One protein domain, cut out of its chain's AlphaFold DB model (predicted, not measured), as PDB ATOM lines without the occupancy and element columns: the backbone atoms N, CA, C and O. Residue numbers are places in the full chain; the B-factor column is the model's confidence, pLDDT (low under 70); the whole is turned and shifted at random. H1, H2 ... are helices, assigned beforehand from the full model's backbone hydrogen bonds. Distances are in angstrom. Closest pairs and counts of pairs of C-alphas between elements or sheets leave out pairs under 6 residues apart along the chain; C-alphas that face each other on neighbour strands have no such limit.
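AT A GLANCE: This is residues 152 to 283 of the 290 residues of an uncharacterized protein of Acidimicrobiales bacterium (UniProt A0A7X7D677). Look for two unequal groups of helices joined end to end: a loose four-helix bundle of H1, H3, H7 and H8, with H2 packed crosswise on H1, and a smaller cluster in which H5 and H6 both pack on H4. H6 joins the two groups by meeting H1 at residues 154 to 157, and beyond the small cluster residues 228 to 235 stick out as a bare loop that adds to the length. The printed part has 132 residues with eight named helices, H1 to H8 in order, and no named strand, and its class is all helix. It is only just loose, close to compact, with a radius of gyration of the C-alphas of 17.2 A, and it spans 56 by 32 by 28 A.

HOW THE PARTS SIT: Begin at H1, residues 152 to 168, the hub, touching four other helices. H2, residues 179 to 185, touches residues 159 to 166 of H1 alone, opposite ways at a steep tilt of 61 degrees; the closest C-alphas, of Asp 162 and Val 185, are 6.3 A apart. H3, residues 197 to 210, touches H1 with residues 204 to 208 alone, opposite ways at a steep tilt of 38 degrees; look at the closest C-alphas, those of Arg 152 and Thr 204, 5.8 A apart. H4, residues 213 to 221, touches H5, residues 239 to 242, with the C-alphas of Arg 218 and Asp 240 closest at 4.7 A. H4 also touches H6, residues 245 to 253, the same way at a steep tilt of 67 degrees, only just short of perpendicular; here the C-alphas of Asp 214 and Ala 245 are closest, 4.7 A apart. H6 touches H1 the same way at a shallow tilt of 15 degrees, the C-alphas of Cys 154 and Leu 253 being closest at 6.5 A. H7, residues 259 to 269, touches H1 the same way at a shallow tilt of 33 degrees, only just short of steep; the C-alphas of Ala 157 and Leu 259 are closest, 5.6 A apart. H8, residues 272 to 282, touches residues 197 to 201 of H3 alone, the same way at a shallow tilt of 17 degrees, with the C-alphas of Pro 197 and Ala 281 closest at 4.4 A. H7 and H8 are close but not clearly touching, opposite ways, the closest C-alphas being those of Leu 267 and Ala 275, 5.2 A apart. H1, H3, H7 and H8 form an up and down bundle, each running against the one before it in the chain. Among the pairs that are apart are H1 and H4, and H3 and H7. In H1, H3, H4, H6 and H8 every O i to N i+4 pair is within hydrogen-bond range; H7 has 6 of 7, H2 has 1 of 3 beside 2 of 4 O i to N i+3 pairs, and H5 is too short for an O i to N i+4 pair.

IN THESE COORDINATES: Find C-alpha 152 at (17.637, 10.302, 30.800); from there H1 runs 24.2 A to C-alpha 168 at (34.458, 27.628, 29.099). H2 measures 10.2 A, H3 20.1 A, H4 12.1 A, H5 4.6 A, H6 12.4 A and H7 15.7 A from first to last C-alpha. H8 runs 15.3 A and ends at C-alpha 282, (15.782, 18.981, 32.877).

THE WHOLE: The two C-alphas farthest apart are those of Gly 233 and Gly 273, 57.0 A. Without residues 228 to 235, which stand free, the body spans 48 by 27 by 26 A. The links H2 to H3 and H4 to H5 are long, the latter being residues 222 to 238. The printed part has no cut. Mean pLDDT of the printed part is 90.9, and residues 225 to 226 are under 70.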
ATOM      1  N   ARG A 152      17.757   8.851  30.708       90.12
ATOM      2  CA  ARG A 152      17.637  10.302  30.800       90.12
ATOM      3  C   ARG A 152      18.790  10.931  31.570       90.12
ATOM      4  O   ARG A 152      19.320  11.928  31.094       90.12
ATOM      5  N   THR A 153      19.244  10.317  32.665       88.62
ATOM      6  CA  THR A 153      20.359  10.822  33.476       88.62
ATOM      7  C   THR A 153      21.612  10.926  32.618       88.62
ATOM      8  O   THR A 153      22.322  11.922  32.665       88.62
ATOM      9  N   CYS A 154      21.840   9.949  31.740       89.50
ATOM     10  CA  CYS A 154      22.944   9.973  30.784       89.50
ATOM     11  C   CYS A 154      22.846  11.127  29.777       89.50
ATOM     12  O   CYS A 154      23.831  11.826  29.532       89.50
ATOM     13  N   VAL A 155      21.659  11.370  29.214       92.12
ATOM     14  CA  VAL A 155      21.436  12.489  28.281       92.12
ATOM     15  C   VAL A 155      21.633  13.835  28.975       92.12
ATOM     16  O   VAL A 155      22.322  14.702  28.439       92.12
ATOM     17  N   GLU A 156      21.045  13.999  30.157       92.25
ATOM     18  CA  GLU A 156      21.106  15.218  30.964       92.25
ATOM     19  C   GLU A 156      22.551  15.523  31.379       92.25
ATOM     20  O   GLU A 156      23.043  16.627  31.143       92.25
ATOM     21  N   ALA A 157      23.281  14.521  31.872       90.94
ATOM     22  CA  ALA A 157      24.671  14.671  32.290       90.94
ATOM     23  C   ALA A 157      25.595  15.006  31.101       90.94
ATOM     24  O   ALA A 157      26.458  15.885  31.184       90.94
ATOM     25  N   HIS A 158      25.388  14.372  29.940       91.38
ATOM     26  CA  HIS A 158      26.118  14.736  28.724       91.38
ATOM     27  C   HIS A 158      25.793  16.145  28.235       91.38
ATOM     28  O   HIS A 158      26.707  16.847  27.795       91.38
ATOM     29  N   TRP A 159      24.535  16.577  28.335       94.50
ATOM     30  CA  TRP A 159      24.166  17.937  27.969       94.50
ATOM     31  C   TRP A 159      24.836  18.964  28.881       94.50
ATOM     32  O   TRP A 159      25.478  19.876  28.366       94.50
ATOM     33  N   LEU A 160      24.772  18.789  30.206       93.94
ATOM     34  CA  LEU A 160      25.435  19.685  31.158       93.94
ATOM     35  C   LEU A 160      26.948  19.753  30.916       93.94
ATOM     36  O   LEU A 160      27.529  20.834  30.934       93.94
ATOM     37  N   ARG A 161      27.592  18.626  30.587       92.06
ATOM     38  CA  ARG A 161      29.021  18.604  30.231       92.06
ATOM     39  C   ARG A 161      29.300  19.440  28.984       92.06
ATOM     40  O   ARG A 161      30.307  20.145  28.907       92.06
ATOM     41  N   ASP A 162      28.450  19.324  27.972       93.31
ATOM     42  CA  ASP A 162      28.637  20.036  26.713       93.31
ATOM     43  C   ASP A 162      28.269  21.526  26.838       93.31
ATOM     44  O   ASP A 162      28.895  22.357  26.173       93.31
ATOM     45  N   LEU A 163      27.372  21.880  27.767       94.81
ATOM     46  CA  LEU A 163      27.137  23.254  28.216       94.81
ATOM     47  C   LEU A 163      28.339  23.828  28.956       94.81
ATOM     48  O   LEU A 163      28.780  24.918  28.612       94.81
ATOM     49  N   TRP A 164      28.929  23.083  29.890       92.25
ATOM     50  CA  TRP A 164      30.151  23.502  30.576       92.25
ATOM     51  C   TRP A 164      31.276  23.824  29.584       92.25
ATOM     52  O   TRP A 164      31.905  24.876  29.644       92.25
ATOM     53  N   ARG A 165      31.470  22.970  28.571       92.44
ATOM     54  CA  ARG A 165      32.431  23.224  27.480       92.44
ATOM     55  C   ARG A 165      32.077  24.445  26.633       92.44
ATOM     56  O   ARG A 165      32.966  25.049  26.039       92.44
ATOM     57  N   LEU A 166      30.793  24.761  26.476       94.94
ATOM     58  CA  LEU A 166      30.355  25.968  25.776       94.94
ATOM     59  C   LEU A 166      30.651  27.220  26.609       94.94
ATOM     60  O   LEU A 166      31.188  28.179  26.061       94.94
ATOM     61  N   ILE A 167      30.360  27.174  27.910       93.50
ATOM     62  CA  ILE A 167      30.651  28.221  28.896       93.50
ATOM     63  C   ILE A 167      32.153  28.514  28.928       93.50
ATOM     64  O   ILE A 167      32.545  29.657  28.700       93.50
ATOM     65  N   ASP A 168      32.994  27.491  29.076       91.94
ATOM     66  CA  ASP A 168      34.458  27.628  29.099       91.94
ATOM     67  C   ASP A 168      34.998  28.306  27.822       91.94
ATOM     68  O   ASP A 168      35.796  29.241  27.868       91.94
ATOM     69  N   ARG A 169      34.465  27.930  26.650       94.25
ATOM     70  CA  ARG A 169      34.831  28.542  25.358       94.25
ATOM     71  C   ARG A 169      34.236  29.931  25.114       94.25
ATOM     72  O   ARG A 169      34.587  30.555  24.116       94.25
ATOM     73  N   SER A 170      33.323  30.407  25.957       91.75
ATOM     74  CA  SER A 170      32.689  31.721  25.786       91.75
ATOM     75  C   SER A 170      33.577  32.890  26.241       91.75
ATOM     76  O   SER A 170      33.192  34.044  26.054       91.75
ATOM     77  N   GLU A 171      34.764  32.599  26.794       88.25
ATOM     78  CA  GLU A 171      35.787  33.570  27.215       88.25
ATOM     79  C   GLU A 171      35.238  34.655  28.165       88.25
ATOM     80  O   GLU A 171      35.546  35.840  28.040       88.25
ATOM     81  N   GLY A 172      34.402  34.246  29.127       85.00
ATOM     82  CA  GLY A 172      33.821  35.136  30.141       85.00
ATOM     83  C   GLY A 172      32.533  35.844  29.715       85.00
ATOM     84  O   GLY A 172      32.076  36.747  30.409       85.00
ATOM     85  N   ARG A 173      31.932  35.438  28.590       92.25
ATOM     86  CA  ARG A 173      30.608  35.902  28.137       92.25
ATOM     87  C   ARG A 173      29.514  34.863  28.401       92.25
ATOM     88  O   ARG A 173      28.522  34.813  27.677       92.25
ATOM     89  N   SER A 174      29.694  34.027  29.420       91.06
ATOM     90  CA  SER A 174      28.755  32.967  29.807       91.06
ATOM     91  C   SER A 174      27.364  33.523  30.122       91.06
ATOM     92  O   SER A 174      26.364  32.988  29.646       91.06
ATOM     93  N   SER A 175      27.298  34.687  30.773       91.19
ATOM     94  CA  SER A 175      26.053  35.416  31.042       91.19
ATOM     95  C   SER A 175      25.370  35.999  29.795       91.19
ATOM     96  O   SER A 175      24.238  36.458  29.875       91.19
ATOM     97  N   GLU A 176      26.046  36.051  28.644       94.62
ATOM     98  CA  GLU A 176      25.451  36.499  27.376       94.62
ATOM     99  C   GLU A 176      24.934  35.329  26.529       94.62
ATOM    100  O   GLU A 176      24.260  35.566  25.523       94.62
ATOM    101  N   LEU A 177      25.251  34.083  26.908       96.69
ATOM    102  CA  LEU A 177      24.823  32.902  26.168       96.69
ATOM    103  C   LEU A 177      23.304  32.835  26.127       96.69
ATOM    104  O   LEU A 177      22.617  32.865  27.144       96.69
ATOM    105  N   THR A 178      22.774  32.697  24.922       96.69
ATOM    106  CA  THR A 178      21.337  32.637  24.696       96.69
ATOM    107  C   THR A 178      20.843  31.196  24.628       96.69
ATOM    108  O   THR A 178      21.577  30.257  24.313       96.69
ATOM    109  N   TRP A 179      19.532  31.008  24.802       97.38
ATOM    110  CA  TRP A 179      18.890  29.717  24.530       97.38
ATOM    111  C   TRP A 179      19.164  29.203  23.106       97.38
ATOM    112  O   TRP A 179      19.225  27.997  22.868       97.38
ATOM    113  N   GLN A 180      19.359  30.123  22.157       96.38
ATOM    114  CA  GLN A 180      19.653  29.801  20.766       96.38
ATOM    115  C   GLN A 180      21.017  29.118  20.590       96.38
ATOM    116  O   GLN A 180      21.188  28.354  19.642       96.38
ATOM    117  N   GLU A 181      21.951  29.354  21.511       96.12
ATOM    118  CA  GLU A 181      23.286  28.749  21.537       96.12
ATOM    119  C   GLU A 181      23.331  27.478  22.399       96.12
ATOM    120  O   GLU A 181      24.032  26.527  22.059       96.12
ATOM    121  N   ILE A 182      22.538  27.427  23.473       96.00
ATOM    122  CA  ILE A 182      22.519  26.330  24.458       96.00
ATOM    123  C   ILE A 182      21.676  25.134  24.002       96.00
ATOM    124  O   ILE A 182      22.092  23.984  24.140       96.00
ATOM    125  N   ALA A 183      20.487  25.358  23.442       96.88
ATOM    126  CA  ALA A 183      19.618  24.254  23.037       96.88
ATOM    127  C   ALA A 183      20.243  23.323  21.972       96.88
ATOM    128  O   ALA A 183      20.063  22.110  22.090       96.88
ATOM    129  N   PRO A 184      20.993  23.819  20.963       96.81
ATOM    130  CA  PRO A 184      21.641  22.961  19.971       96.81
ATOM    131  C   PRO A 184      22.733  22.035  20.509       96.81
ATOM    132  O   PRO A 184      23.075  21.075  19.823       96.81
ATOM    133  N   VAL A 185      23.293  22.297  21.698       95.81
ATOM    134  CA  VAL A 185      24.281  21.385  22.303       95.81
ATOM    135  C   VAL A 185      23.631  20.229  23.072       95.81
ATOM    136  O   VAL A 185      24.337  19.347  23.552       95.81
ATOM    137  N   HIS A 186      22.297  20.190  23.173       95.75
ATOM    138  CA  HIS A 186      21.586  19.052  23.753       95.75
ATOM    139  C   HIS A 186      21.795  17.789  22.892       95.75
ATOM    140  O   HIS A 186      21.544  17.847  21.686       95.75
ATOM    141  N   PRO A 187      22.168  16.622  23.461       93.81
ATOM    142  CA  PRO A 187      22.525  15.426  22.686       93.81
ATOM    143  C   PRO A 187      21.431  14.928  21.732       93.81
ATOM    144  O   PRO A 187      21.720  14.388  20.667       93.81
ATOM    145  N   LEU A 188      20.164  15.116  22.113       94.81
ATOM    146  CA  LEU A 188      18.999  14.749  21.297       94.81
ATOM    147  C   LEU A 188      18.480  15.883  20.396       94.81
ATOM    148  O   LEU A 188      17.444  15.715  19.754       94.81
ATOM    149  N   HIS A 189      19.141  17.045  20.354       96.25
ATOM    150  CA  HIS A 189      18.703  18.145  19.493       96.25
ATOM    151  C   HIS A 189      18.846  17.743  18.010       96.25
ATOM    152  O   HIS A 189      19.931  17.348  17.571       96.25
ATOM    153  N   PRO A 190      17.765  17.789  17.210       93.50
ATOM    154  CA  PRO A 190      17.826  17.427  15.802       93.50
ATOM    155  C   PRO A 190      18.444  18.555  14.970       93.50
ATOM    156  O   PRO A 190      18.230  19.735  15.230       93.50
ATOM    157  N   LYS A 191      19.102  18.215  13.856       89.69
ATOM    158  CA  LYS A 191      19.519  19.233  12.876       89.69
ATOM    159  C   LYS A 191      18.302  20.037  12.406       89.69
ATOM    160  O   LYS A 191      17.388  19.467  11.813       89.69
ATOM    161  N   GLY A 192      18.303  21.350  12.631       91.50
ATOM    162  CA  GLY A 192      17.207  22.222  12.213       91.50
ATOM    163  C   GLY A 192      16.924  23.357  13.201       91.50
ATOM    164  O   GLY A 192      17.862  23.881  13.803       91.50
ATOM    165  N   PRO A 193      15.654  23.794  13.325       94.31
ATOM    166  CA  PRO A 193      15.301  24.930  14.167       94.31
ATOM    167  C   PRO A 193      15.559  24.646  15.650       94.31
ATOM    168  O   PRO A 193      15.440  23.518  16.128       94.31
ATOM    169  N   VAL A 194      15.871  25.710  16.392       96.88
ATOM    170  CA  VAL A 194      16.062  25.649  17.843       96.88
ATOM    171  C   VAL A 194      14.760  25.230  18.522       96.88
ATOM    172  O   VAL A 194      13.694  25.784  18.249       96.88
ATOM    173  N   LEU A 195      14.851  24.231  19.399       96.38
ATOM    174  CA  LEU A 195      13.711  23.707  20.141       96.38
ATOM    175  C   LEU A 195      13.571  24.458  21.466       96.38
ATOM    176  O   LEU A 195      14.566  24.818  22.088       96.38
ATOM    177  N   GLY A 196      12.334  24.680  21.911       96.12
ATOM    178  CA  GLY A 196      12.068  25.184  23.261       96.12
ATOM    179  C   GLY A 196      12.328  24.119  24.340       96.12
ATOM    180  O   GLY A 196      12.328  22.923  24.025       96.12
ATOM    181  N   PRO A 197      12.470  24.515  25.617       95.31
ATOM    182  CA  PRO A 197      12.854  23.616  26.711       95.31
ATOM    183  C   PRO A 197      11.898  22.431  26.892       95.31
ATOM    184  O   PRO A 197      12.337  21.288  26.984       95.31
ATOM    185  N   HIS A 198      10.582  22.652  26.808       94.50
ATOM    186  CA  HIS A 198       9.592  21.570  26.910       94.50
ATOM    187  C   HIS A 198       9.711  20.518  25.797       94.50
ATOM    188  O   HIS A 198       9.360  19.359  25.999       94.50
ATOM    189  N   ARG A 199      10.184  20.907  24.604       94.88
ATOM    190  CA  ARG A 199      10.393  19.964  23.499       94.88
ATOM    191  C   ARG A 199      11.643  19.121  23.730       94.88
ATOM    192  O   ARG A 199      11.570  17.926  23.481       94.88
ATOM    193  N   LEU A 200      12.733  19.710  24.233       95.31
ATOM    194  CA  LEU A 200      13.933  18.957  24.625       95.31
ATOM    195  C   LEU A 200      13.619  17.948  25.733       95.31
ATOM    196  O   LEU A 200      13.883  16.763  25.558       95.31
ATOM    197  N   ARG A 201      12.919  18.391  26.784       93.44
ATOM    198  CA  ARG A 201      12.403  17.518  27.849       93.44
ATOM    199  C   ARG A 201      11.591  16.345  27.290       93.44
ATOM    200  O   ARG A 201      11.786  15.197  27.675       93.44
ATOM    201  N   GLY A 202      10.690  16.634  26.346       93.75
ATOM    202  CA  GLY A 202       9.881  15.618  25.674       93.75
ATOM    203  C   GLY A 202      10.708  14.597  24.890       93.75
ATOM    204  O   GLY A 202      10.378  13.419  24.925       93.75
ATOM    205  N   LEU A 203      11.795  15.016  24.227       94.31
ATOM    206  CA  LEU A 203      12.698  14.099  23.520       94.31
ATOM    207  C   LEU A 203      13.410  13.147  24.483       94.31
ATOM    208  O   LEU A 203      13.485  11.953  24.202       94.31
ATOM    209  N   THR A 204      13.887  13.654  25.621       93.12
ATOM    210  CA  THR A 204      14.521  12.834  26.660       93.12
ATOM    211  C   THR A 204      13.528  11.835  27.258       93.12
ATOM    212  O   THR A 204      13.833  10.649  27.351       93.12
ATOM    213  N   ALA A 205      12.300  12.272  27.557       91.94
ATOM    214  CA  ALA A 205      11.244  11.381  28.041       91.94
ATOM    215  C   ALA A 205      10.840  10.312  27.004       91.94
ATOM    216  O   ALA A 205      10.589   9.166  27.369       91.94
ATOM    217  N   SER A 206      10.793  10.659  25.713       92.69
ATOM    218  CA  SER A 206      10.542   9.684  24.645       92.69
ATOM    219  C   SER A 206      11.676   8.668  24.509       92.69
ATOM    220  O   SER A 206      11.396   7.492  24.315       92.69
ATOM    221  N   LEU A 207      12.942   9.086  24.650       92.25
ATOM    222  CA  LEU A 207      14.072   8.152  24.647       92.25
ATOM    223  C   LEU A 207      13.944   7.121  25.774       92.25
ATOM    224  O   LEU A 207      14.136   5.934  25.517       92.25
ATOM    225  N   GLU A 208      13.612   7.570  26.986       90.69
ATOM    226  CA  GLU A 208      13.413   6.693  28.147       90.69
ATOM    227  C   GLU A 208      12.266   5.699  27.915       90.69
ATOM    228  O   GLU A 208      12.392   4.517  28.212       90.69
ATOM    229  N   ALA A 209      11.151   6.157  27.337       91.19
ATOM    230  CA  ALA A 209       9.990   5.307  27.078       91.19
ATOM    231  C   ALA A 209      10.225   4.275  25.957       91.19
ATOM    232  O   ALA A 209       9.687   3.168  26.012       91.19
ATOM    233  N   ASP A 210      11.011   4.632  24.938       92.75
ATOM    234  CA  ASP A 210      11.186   3.825  23.726       92.75
ATOM    235  C   ASP A 210      12.466   2.967  23.740       92.75
ATOM    236  O   ASP A 210      12.694   2.161  22.824       92.75
ATOM    237  N   SER A 211      13.339   3.137  24.734       93.69
ATOM    238  CA  SER A 211      14.663   2.512  24.774       93.69
ATOM    239  C   SER A 211      15.032   1.990  26.162       93.69
ATOM    240  O   SER A 211      14.285   2.095  27.123       93.69
ATOM    241  N   ASN A 212      16.192   1.347  26.238       92.56
ATOM    242  CA  ASN A 212      16.836   0.916  27.471       92.56
ATOM    243  C   ASN A 212      18.344   0.762  27.230       92.56
ATOM    244  O   ASN A 212      18.813   0.815  26.086       92.56
ATOM    245  N   TRP A 213      19.105   0.565  28.303       94.12
ATOM    246  CA  TRP A 213      20.558   0.431  28.243       94.12
ATOM    247  C   TRP A 213      21.033  -0.678  27.296       94.12
ATOM    248  O   TRP A 213      21.944  -0.434  26.508       94.12
ATOM    249  N   ASP A 214      20.366  -1.837  27.259       92.00
ATOM    250  CA  ASP A 214      20.698  -2.918  26.316       92.00
ATOM    251  C   ASP A 214      20.565  -2.485  24.853       92.00
ATOM    252  O   ASP A 214      21.402  -2.794  24.000       92.00
ATOM    253  N   ARG A 215      19.475  -1.782  24.525       91.50
ATOM    254  CA  ARG A 215      19.254  -1.267  23.172       91.50
ATOM    255  C   ARG A 215      20.315  -0.229  22.816       91.50
ATOM    256  O   ARG A 215      20.812  -0.258  21.689       91.50
ATOM    257  N   MET A 216      20.682   0.639  23.755       90.88
ATOM    258  CA  MET A 216      21.714   1.654  23.546       90.88
ATOM    259  C   MET A 216      23.108   1.044  23.362       90.88
ATOM    260  O   MET A 216      23.812   1.454  22.441       90.88
ATOM    261  N   ALA A 217      23.464   0.015  24.136       90.50
ATOM    262  CA  ALA A 217      24.699  -0.750  23.963       90.50
ATOM    263  C   ALA A 217      24.816  -1.315  22.540       90.50
ATOM    264  O   ALA A 217      25.806  -1.068  21.849       90.50
ATOM    265  N   ARG A 218      23.767  -1.996  22.059       89.31
ATOM    266  CA  ARG A 218      23.729  -2.569  20.701       89.31
ATOM    267  C   ARG A 218      23.866  -1.515  19.601       89.31
ATOM    268  O   ARG A 218      24.563  -1.740  18.616       89.31
ATOM    269  N   LEU A 219      23.208  -0.365  19.752       87.00
ATOM    270  CA  LEU A 219      23.302   0.727  18.777       87.00
ATOM    271  C   LEU A 219      24.691   1.378  18.785       87.00
ATOM    272  O   LEU A 219      25.249   1.643  17.722       87.00
ATOM    273  N   SER A 220      25.263   1.602  19.968       82.44
ATOM    274  CA  SER A 220      26.586   2.212  20.121       82.44
ATOM    275  C   SER A 220      27.694   1.321  19.560       82.44
ATOM    276  O   SER A 220      28.572   1.805  18.840       82.44
ATOM    277  N   ALA A 221      27.600   0.008  19.789       82.94
ATOM    278  CA  ALA A 221      28.510  -0.995  19.245       82.94
ATOM    279  C   ALA A 221      28.655  -0.919  17.715       82.94
ATOM    280  O   ALA A 221      29.754  -1.100  17.198       82.94
ATOM    281  N   ALA A 222      27.582  -0.583  16.989       75.25
ATOM    282  CA  ALA A 222      27.615  -0.426  15.533       75.25
ATOM    283  C   ALA A 222      28.395   0.817  15.059       75.25
ATOM    284  O   ALA A 222      28.735   0.921  13.880       75.25
ATOM    285  N   THR A 223      28.654   1.770  15.957       73.75
ATOM    286  CA  THR A 223      29.288   3.063  15.646       73.75
ATOM    287  C   THR A 223      30.670   3.237  16.274       73.75
ATOM    288  O   THR A 223      31.435   4.095  15.833       73.75
ATOM    289  N   CYS A 224      31.015   2.422  17.275       74.06
ATOM    290  CA  CYS A 224      32.319   2.464  17.924       74.06
ATOM    291  C   CYS A 224      33.390   1.797  17.042       74.06
ATOM    292  O   CYS A 224      33.215   0.648  16.630       74.06
ATOM    293  N   PRO A 225      34.515   2.477  16.754       67.81
ATOM    294  CA  PRO A 225      35.608   1.857  16.022       67.81
ATOM    295  C   PRO A 225      36.232   0.715  16.846       67.81
ATOM    296  O   PRO A 225      36.259   0.795  18.078       67.81
ATOM    297  N   PRO A 226      36.772  -0.334  16.196       69.00
ATOM    298  CA  PRO A 226      37.532  -1.365  16.891       69.00
ATOM    299  C   PRO A 226      38.706  -0.749  17.655       69.00
ATOM    300  O   PRO A 226      39.386   0.141  17.136       69.00
ATOM    301  N   GLN A 227      38.973  -1.244  18.864       75.12
ATOM    302  CA  GLN A 227      40.157  -0.824  19.611       75.12
ATOM    303  C   GLN A 227      41.417  -1.287  18.877       75.12
ATOM    304  O   GLN A 227      41.591  -2.473  18.603       75.12
ATOM    305  N   ALA A 228      42.301  -0.341  18.555       71.38
ATOM    306  CA  ALA A 228      43.546  -0.623  17.838       71.38
ATOM    307  C   ALA A 228      44.588  -1.345  18.713       71.38
ATOM    308  O   ALA A 228      45.529  -1.938  18.187       71.38
ATOM    309  N   LEU A 229      44.431  -1.278  20.038       83.81
ATOM    310  CA  LEU A 229      45.347  -1.836  21.027       83.81
ATOM    311  C   LEU A 229      44.570  -2.725  21.994       83.81
ATOM    312  O   LEU A 229      43.629  -2.264  22.634       83.81
ATOM    313  N   GLN A 230      44.989  -3.983  22.106       89.69
ATOM    314  CA  GLN A 230      44.427  -4.958  23.036       89.69
ATOM    315  C   GLN A 230      45.548  -5.817  23.647       89.69
ATOM    316  O   GLN A 230      46.584  -6.010  22.997       89.69
ATOM    317  N   PRO A 231      45.356  -6.361  24.864       92.00
ATOM    318  CA  PRO A 231      46.324  -7.265  25.470       92.00
ATOM    319  C   PRO A 231      46.551  -8.533  24.623       92.00
ATOM    320  O   PRO A 231      45.621  -9.043  23.984       92.00
ATOM    321  N   PRO A 232      47.770  -9.100  24.625       90.06
ATOM    322  CA  PRO A 232      48.057 -10.333  23.903       90.06
ATOM    323  C   PRO A 232      47.353 -11.548  24.530       90.06
ATOM    324  O   PRO A 232      47.058 -11.582  25.723       90.06
ATOM    325  N   GLY A 233      47.127 -12.588  23.721       86.69
ATOM    326  CA  GLY A 233      46.677 -13.907  24.188       86.69
ATOM    327  C   GLY A 233      45.171 -14.068  24.426       86.69
ATOM    328  O   GLY A 233      44.728 -15.189  24.672       86.69
ATOM    329  N   GLY A 234      44.384 -12.996  24.330       91.50
ATOM    330  CA  GLY A 234      42.919 -13.053  24.339       91.50
ATOM    331  C   GLY A 234      42.297 -13.102  22.945       91.50
ATOM    332  O   GLY A 234      42.987 -13.276  21.938       91.50
ATOM    333  N   SER A 235      40.979 -12.932  22.889       93.44
ATOM    334  CA  SER A 235      40.220 -12.805  21.646       93.44
ATOM    335  C   SER A 235      39.448 -11.494  21.595       93.44
ATOM    336  O   SER A 235      38.977 -10.984  22.608       93.44
ATOM    337  N   THR A 236      39.289 -10.950  20.392       92.75
ATOM    338  CA  THR A 236      38.380  -9.829  20.153       92.75
ATOM    339  C   THR A 236      36.961 -10.360  19.990       92.75
ATOM    340  O   THR A 236      36.739 -11.326  19.257       92.75
ATOM    341  N   VAL A 237      35.999  -9.720  20.647       92.44
ATOM    342  CA  VAL A 237      34.568 -10.014  20.523       92.44
ATOM    343  C   VAL A 237      33.801  -8.763  20.076       92.44
ATOM    344  O   VAL A 237      34.238  -7.646  20.373       92.44
ATOM    345  N   PRO A 238      32.676  -8.918  19.352       91.25
ATOM    346  CA  PRO A 238      31.813  -7.800  18.982       91.25
ATOM    347  C   PRO A 238      31.382  -6.978  20.201       91.25
ATOM    348  O   PRO A 238      31.142  -7.526  21.275       91.25
ATOM    349  N   LEU A 239      31.281  -5.654  20.056       92.38
ATOM    350  CA  LEU A 239      30.965  -4.769  21.184       92.38
ATOM    351  C   LEU A 239      29.537  -4.940  21.707       92.38
ATOM    352  O   LEU A 239      29.304  -4.703  22.884       92.38
ATOM    353  N   ASP A 240      28.603  -5.377  20.869       91.31
ATOM    354  CA  ASP A 240      27.229  -5.711  21.251       91.31
ATOM    355  C   ASP A 240      27.123  -7.047  22.005       91.31
ATOM    356  O   ASP A 240      26.131  -7.290  22.686       91.31
ATOM    357  N   GLU A 241      28.149  -7.897  21.908       91.88
ATOM    358  CA  GLU A 241      28.333  -9.078  22.757       91.88
ATOM    359  C   GLU A 241      29.160  -8.743  24.012       91.88
ATOM    360  O   GLU A 241      28.962  -9.321  25.085       91.88
ATOM    361  N   TRP A 242      30.123  -7.824  23.885       94.94
ATOM    362  CA  TRP A 242      31.012  -7.447  24.977       94.94
ATOM    363  C   TRP A 242      30.332  -6.539  25.987       94.94
ATOM    364  O   TRP A 242      30.503  -6.788  27.168       94.94
ATOM    365  N   PHE A 243      29.554  -5.540  25.582       95.12
ATOM    366  CA  PHE A 243      28.782  -4.720  26.512       95.12
ATOM    367  C   PHE A 243      27.485  -5.425  26.920       95.12
ATOM    368  O   PHE A 243      26.761  -5.964  26.088       95.12
ATOM    369  N   ASP A 244      27.184  -5.384  28.211       95.06
ATOM    370  CA  ASP A 244      25.833  -5.554  28.752       95.06
ATOM    371  C   ASP A 244      25.296  -4.189  29.226       95.06
ATOM    372  O   ASP A 244      26.014  -3.184  29.169       95.06
ATOM    373  N   ALA A 245      24.035  -4.132  29.667       94.56
ATOM    374  CA  ALA A 245      23.407  -2.897  30.136       94.56
ATOM    375  C   ALA A 245      24.257  -2.153  31.185       94.56
ATOM    376  O   ALA A 245      24.531  -0.965  31.010       94.56
ATOM    377  N   GLY A 246      24.707  -2.859  32.230       95.25
ATOM    378  CA  GLY A 246      25.494  -2.307  33.338       95.25
ATOM    379  C   GLY A 246      26.818  -1.699  32.897       95.25
ATOM    380  O   GLY A 246      27.060  -0.504  33.081       95.25
ATOM    381  N   SER A 247      27.655  -2.500  32.229       95.44
ATOM    382  CA  SER A 247      28.958  -2.034  31.745       95.44
ATOM    383  C   SER A 247      28.821  -0.866  30.777       95.44
ATOM    384  O   SER A 247      29.644   0.047  30.809       95.44
ATOM    385  N   PHE A 248      27.788  -0.861  29.931       94.62
ATOM    386  CA  PHE A 248      27.565   0.225  28.986       94.62
ATOM    387  C   PHE A 248      27.098   1.514  29.669       94.62
ATOM    388  O   PHE A 248      27.559   2.598  29.294       94.62
ATOM    389  N   ALA A 249      26.234   1.412  30.681       93.75
ATOM    390  CA  ALA A 249      25.794   2.556  31.473       93.75
ATOM    391  C   ALA A 249      26.975   3.213  32.196       93.75
ATOM    392  O   ALA A 249      27.271   4.390  31.959       93.75
ATOM    393  N   HIS A 250      27.733   2.436  32.974       93.06
ATOM    394  CA  HIS A 250      28.897   2.950  33.693       93.06
ATOM    395  C   HIS A 250      29.992   3.453  32.745       93.06
ATOM    396  O   HIS A 250      30.643   4.454  33.037       93.06
ATOM    397  N   TRP A 251      30.186   2.819  31.582       92.25
ATOM    398  CA  TRP A 251      31.106   3.317  30.555       92.25
ATOM    399  C   TRP A 251      30.691   4.683  30.016       92.25
ATOM    400  O   TRP A 251      31.540   5.566  29.885       92.25
ATOM    401  N   SER A 252      29.406   4.857  29.702       90.00
ATOM    402  CA  SER A 252      28.870   6.101  29.139       90.00
ATOM    403  C   SER A 252      29.008   7.264  30.127       90.00
ATOM    404  O   SER A 252      29.359   8.378  29.736       90.00
ATOM    405  N   LEU A 253      28.828   6.979  31.419       88.94
ATOM    406  CA  LEU A 253      28.879   7.961  32.500       88.94
ATOM    407  C   LEU A 253      30.287   8.188  33.083       88.94
ATOM    408  O   LEU A 253      30.497   9.180  33.768       88.94
ATOM    409  N   ARG A 254      31.287   7.346  32.775       87.88
ATOM    410  CA  ARG A 254      32.615   7.347  33.441       87.88
ATOM    411  C   ARG A 254      33.387   8.669  33.436       87.88
ATOM    412  O   ARG A 254      34.318   8.839  34.215       87.88
ATOM    413  N   SER A 255      33.091   9.552  32.486       81.75
ATOM    414  CA  SER A 255      33.772  10.845  32.316       81.75
ATOM    415  C   SER A 255      32.845  12.027  32.568       81.75
ATOM    416  O   SER A 255      33.178  13.151  32.189       81.75
ATOM    417  N   VAL A 256      31.667  11.768  33.124       81.56
ATOM    418  CA  VAL A 256      30.721  12.805  33.499       81.56
ATOM    419  C   VAL A 256      30.797  12.961  35.017       81.56
ATOM    420  O   VAL A 256      30.665  11.958  35.717       81.56
ATOM    421  N   PRO A 257      31.097  14.168  35.528       77.88
ATOM    422  CA  PRO A 257      30.978  14.443  36.955       77.88
ATOM    423  C   PRO A 257      29.552  14.192  37.465       77.88
ATOM    424  O   PRO A 257      28.632  13.955  36.680       77.88
ATOM    425  N   ASP A 258      29.381  14.233  38.785       80.19
ATOM    426  CA  ASP A 258      28.061  14.094  39.394       80.19
ATOM    427  C   ASP A 258      27.086  15.147  38.837       80.19
ATOM    428  O   ASP A 258      27.450  16.311  38.644       80.19
ATOM    429  N   LEU A 259      25.861  14.714  38.523       80.62
ATOM    430  CA  LEU A 259      24.875  15.552  37.844       80.62
ATOM    431  C   LEU A 259      24.501  16.774  38.688       80.62
ATOM    432  O   LEU A 259      24.366  17.863  38.130       80.62
ATOM    433  N   ASP A 260      24.335  16.592  40.000       81.44
ATOM    434  CA  ASP A 260      23.915  17.668  40.894       81.44
ATOM    435  C   ASP A 260      25.033  18.707  41.005       81.44
ATOM    436  O   ASP A 260      24.778  19.900  40.831       81.44
ATOM    437  N   ASP A 261      26.279  18.258  41.185       82.00
ATOM    438  CA  ASP A 261      27.453  19.138  41.225       82.00
ATOM    439  C   ASP A 261      27.575  19.961  39.929       82.00
ATOM    440  O   ASP A 261      27.711  21.186  39.967       82.00
ATOM    441  N   MET A 262      27.440  19.314  38.766       85.69
ATOM    442  CA  MET A 262      27.493  20.004  37.472       85.69
ATOM    443  C   MET A 262      26.347  20.986  37.272       85.69
ATOM    444  O   MET A 262      26.531  22.030  36.643       85.69
ATOM    445  N   LEU A 263      25.148  20.633  37.734       90.50
ATOM    446  CA  LEU A 263      23.973  21.466  37.552       90.50
ATOM    447  C   LEU A 263      24.155  22.800  38.270       90.50
ATOM    448  O   LEU A 263      23.915  23.841  37.662       90.50
ATOM    449  N   PHE A 264      24.610  22.784  39.524       88.75
ATOM    450  CA  PHE A 264      24.859  24.018  40.269       88.75
ATOM    451  C   PHE A 264      25.910  24.893  39.581       88.75
ATOM    452  O   PHE A 264      25.648  26.070  39.340       88.75
ATOM    453  N   GLU A 265      27.046  24.314  39.185       89.19
ATOM    454  CA  GLU A 265      28.121  25.058  38.515       89.19
ATOM    455  C   GLU A 265      27.676  25.664  37.174       89.19
ATOM    456  O   GLU A 265      27.981  26.816  36.875       89.19
ATOM    457  N   VAL A 266      26.917  24.921  36.363       91.88
ATOM    458  CA  VAL A 266      26.417  25.420  35.073       91.88
ATOM    459  C   VAL A 266      25.399  26.543  35.261       91.88
ATOM    460  O   VAL A 266      25.424  27.512  34.506       91.88
ATOM    461  N   LEU A 267      24.479  26.424  36.223       93.56
ATOM    462  CA  LEU A 267      23.432  27.429  36.421       93.56
ATOM    463  C   LEU A 267      23.981  28.745  36.978       93.56
ATOM    464  O   LEU A 267      23.486  29.798  36.577       93.56
ATOM    465  N   ASP A 268      24.995  28.693  37.844       93.44
ATOM    466  CA  ASP A 268      25.627  29.882  38.432       93.44
ATOM    467  C   ASP A 268      26.359  30.749  37.388       93.44
ATOM    468  O   ASP A 268      26.480  31.963  37.561       93.44
ATOM    469  N   GLU A 269      26.804  30.150  36.281       94.25
ATOM    470  CA  GLU A 269      27.524  30.832  35.197       94.25
ATOM    471  C   GLU A 269      26.608  31.480  34.140       94.25
ATOM    472  O   GLU A 269      27.060  32.292  33.327       94.25
ATOM    473  N   LEU A 270      25.324  31.120  34.102       94.94
ATOM    474  CA  LEU A 270      24.382  31.568  33.072       94.94
ATOM    475  C   LEU A 270      23.537  32.761  33.533       94.94
ATOM    476  O   LEU A 270      23.300  32.977  34.720       94.94
ATOM    477  N   ASP A 271      22.995  33.519  32.571       96.12
ATOM    478  CA  ASP A 271      21.941  34.494  32.878       96.12
ATOM    479  C   ASP A 271      20.740  33.791  33.551       96.12
ATOM    480  O   ASP A 271      20.314  32.734  33.071       96.12
ATOM    481  N   PRO A 272      20.129  34.366  34.609       95.62
ATOM    482  CA  PRO A 272      19.035  33.722  35.339       95.62
ATOM    483  C   PRO A 272      17.839  33.305  34.469       95.62
ATOM    484  O   PRO A 272      17.193  32.285  34.736       95.62
ATOM    485  N   GLY A 273      17.530  34.070  33.417       95.94
ATOM    486  CA  GLY A 273      16.459  33.734  32.482       95.94
ATOM    487  C   GLY A 273      16.786  32.487  31.666       95.94
ATOM    488  O   GLY A 273      15.919  31.648  31.434       95.94
ATOM    489  N   VAL A 274      18.049  32.326  31.285       96.31
ATOM    490  CA  VAL A 274      18.550  31.173  30.533       96.31
ATOM    491  C   VAL A 274      18.722  29.949  31.434       96.31
ATOM    492  O   VAL A 274      18.292  28.859  31.056       96.31
ATOM    493  N   ALA A 275      19.240  30.133  32.649       95.81
ATOM    494  CA  ALA A 275      19.317  29.101  33.681       95.81
ATOM    495  C   ALA A 275      17.933  28.486  33.971       95.81
ATOM    496  O   ALA A 275      17.783  27.265  34.034       95.81
ATOM    497  N   THR A 276      16.888  29.320  34.035       95.94
ATOM    498  CA  THR A 276      15.497  28.855  34.189       95.94
ATOM    499  C   THR A 276      15.058  27.955  33.029       95.94
ATOM    500  O   THR A 276      14.414  26.934  33.254       95.94
ATOM    501  N   LEU A 277      15.432  28.283  31.786       96.38
ATOM    502  CA  LEU A 277      15.100  27.451  30.623       96.38
ATOM    503  C   LEU A 277      15.843  26.107  30.641       96.38
ATOM    504  O   LEU A 277      15.275  25.096  30.225       96.38
ATOM    505  N   VAL A 278      17.090  26.076  31.125       95.25
ATOM    506  CA  VAL A 278      17.853  24.828  31.310       95.25
ATOM    507  C   VAL A 278      17.172  23.947  32.354       95.25
ATOM    508  O   VAL A 278      16.879  22.790  32.060       95.25
ATOM    509  N   LEU A 279      16.818  24.503  33.517       94.50
ATOM    510  CA  LEU A 279      16.036  23.794  34.534       94.50
ATOM    511  C   LEU A 279      14.730  23.247  33.948       94.50
ATOM    512  O   LEU A 279      14.433  22.063  34.092       94.50
ATOM    513  N   ASP A 280      13.990  24.063  33.198       93.44
ATOM    514  CA  ASP A 280      12.786  23.614  32.508       93.44
ATOM    515  C   ASP A 280      13.055  22.492  31.496       93.44
ATOM    516  O   ASP A 280      12.175  21.677  31.244       93.44
ATOM    517  N   ALA A 281      14.219  22.390  30.875       93.19
ATOM    518  CA  ALA A 281      14.504  21.257  29.999       93.19
ATOM    519  C   ALA A 281      14.845  19.970  30.779       93.19
ATOM    520  O   ALA A 281      14.571  18.886  30.269       93.19
ATOM    521  N   LEU A 282      15.368  20.093  32.005       90.75
ATOM    522  CA  LEU A 282      15.782  18.981  32.877       90.75
ATOM    523  C   LEU A 282      14.668  18.453  33.799       90.75
ATOM    524  O   LEU A 282      14.731  17.319  34.271       90.75
ATOM    525  N   LEU A 283      13.634  19.255  34.080       83.88
ATOM    526  CA  LEU A 283      12.558  18.864  34.995       83.88
ATOM    527  C   LEU A 283      11.876  17.552  34.573       83.88
ATOM    528  O   LEU A 283      11.301  17.451  33.488       83.88
TER     529      LEU A 283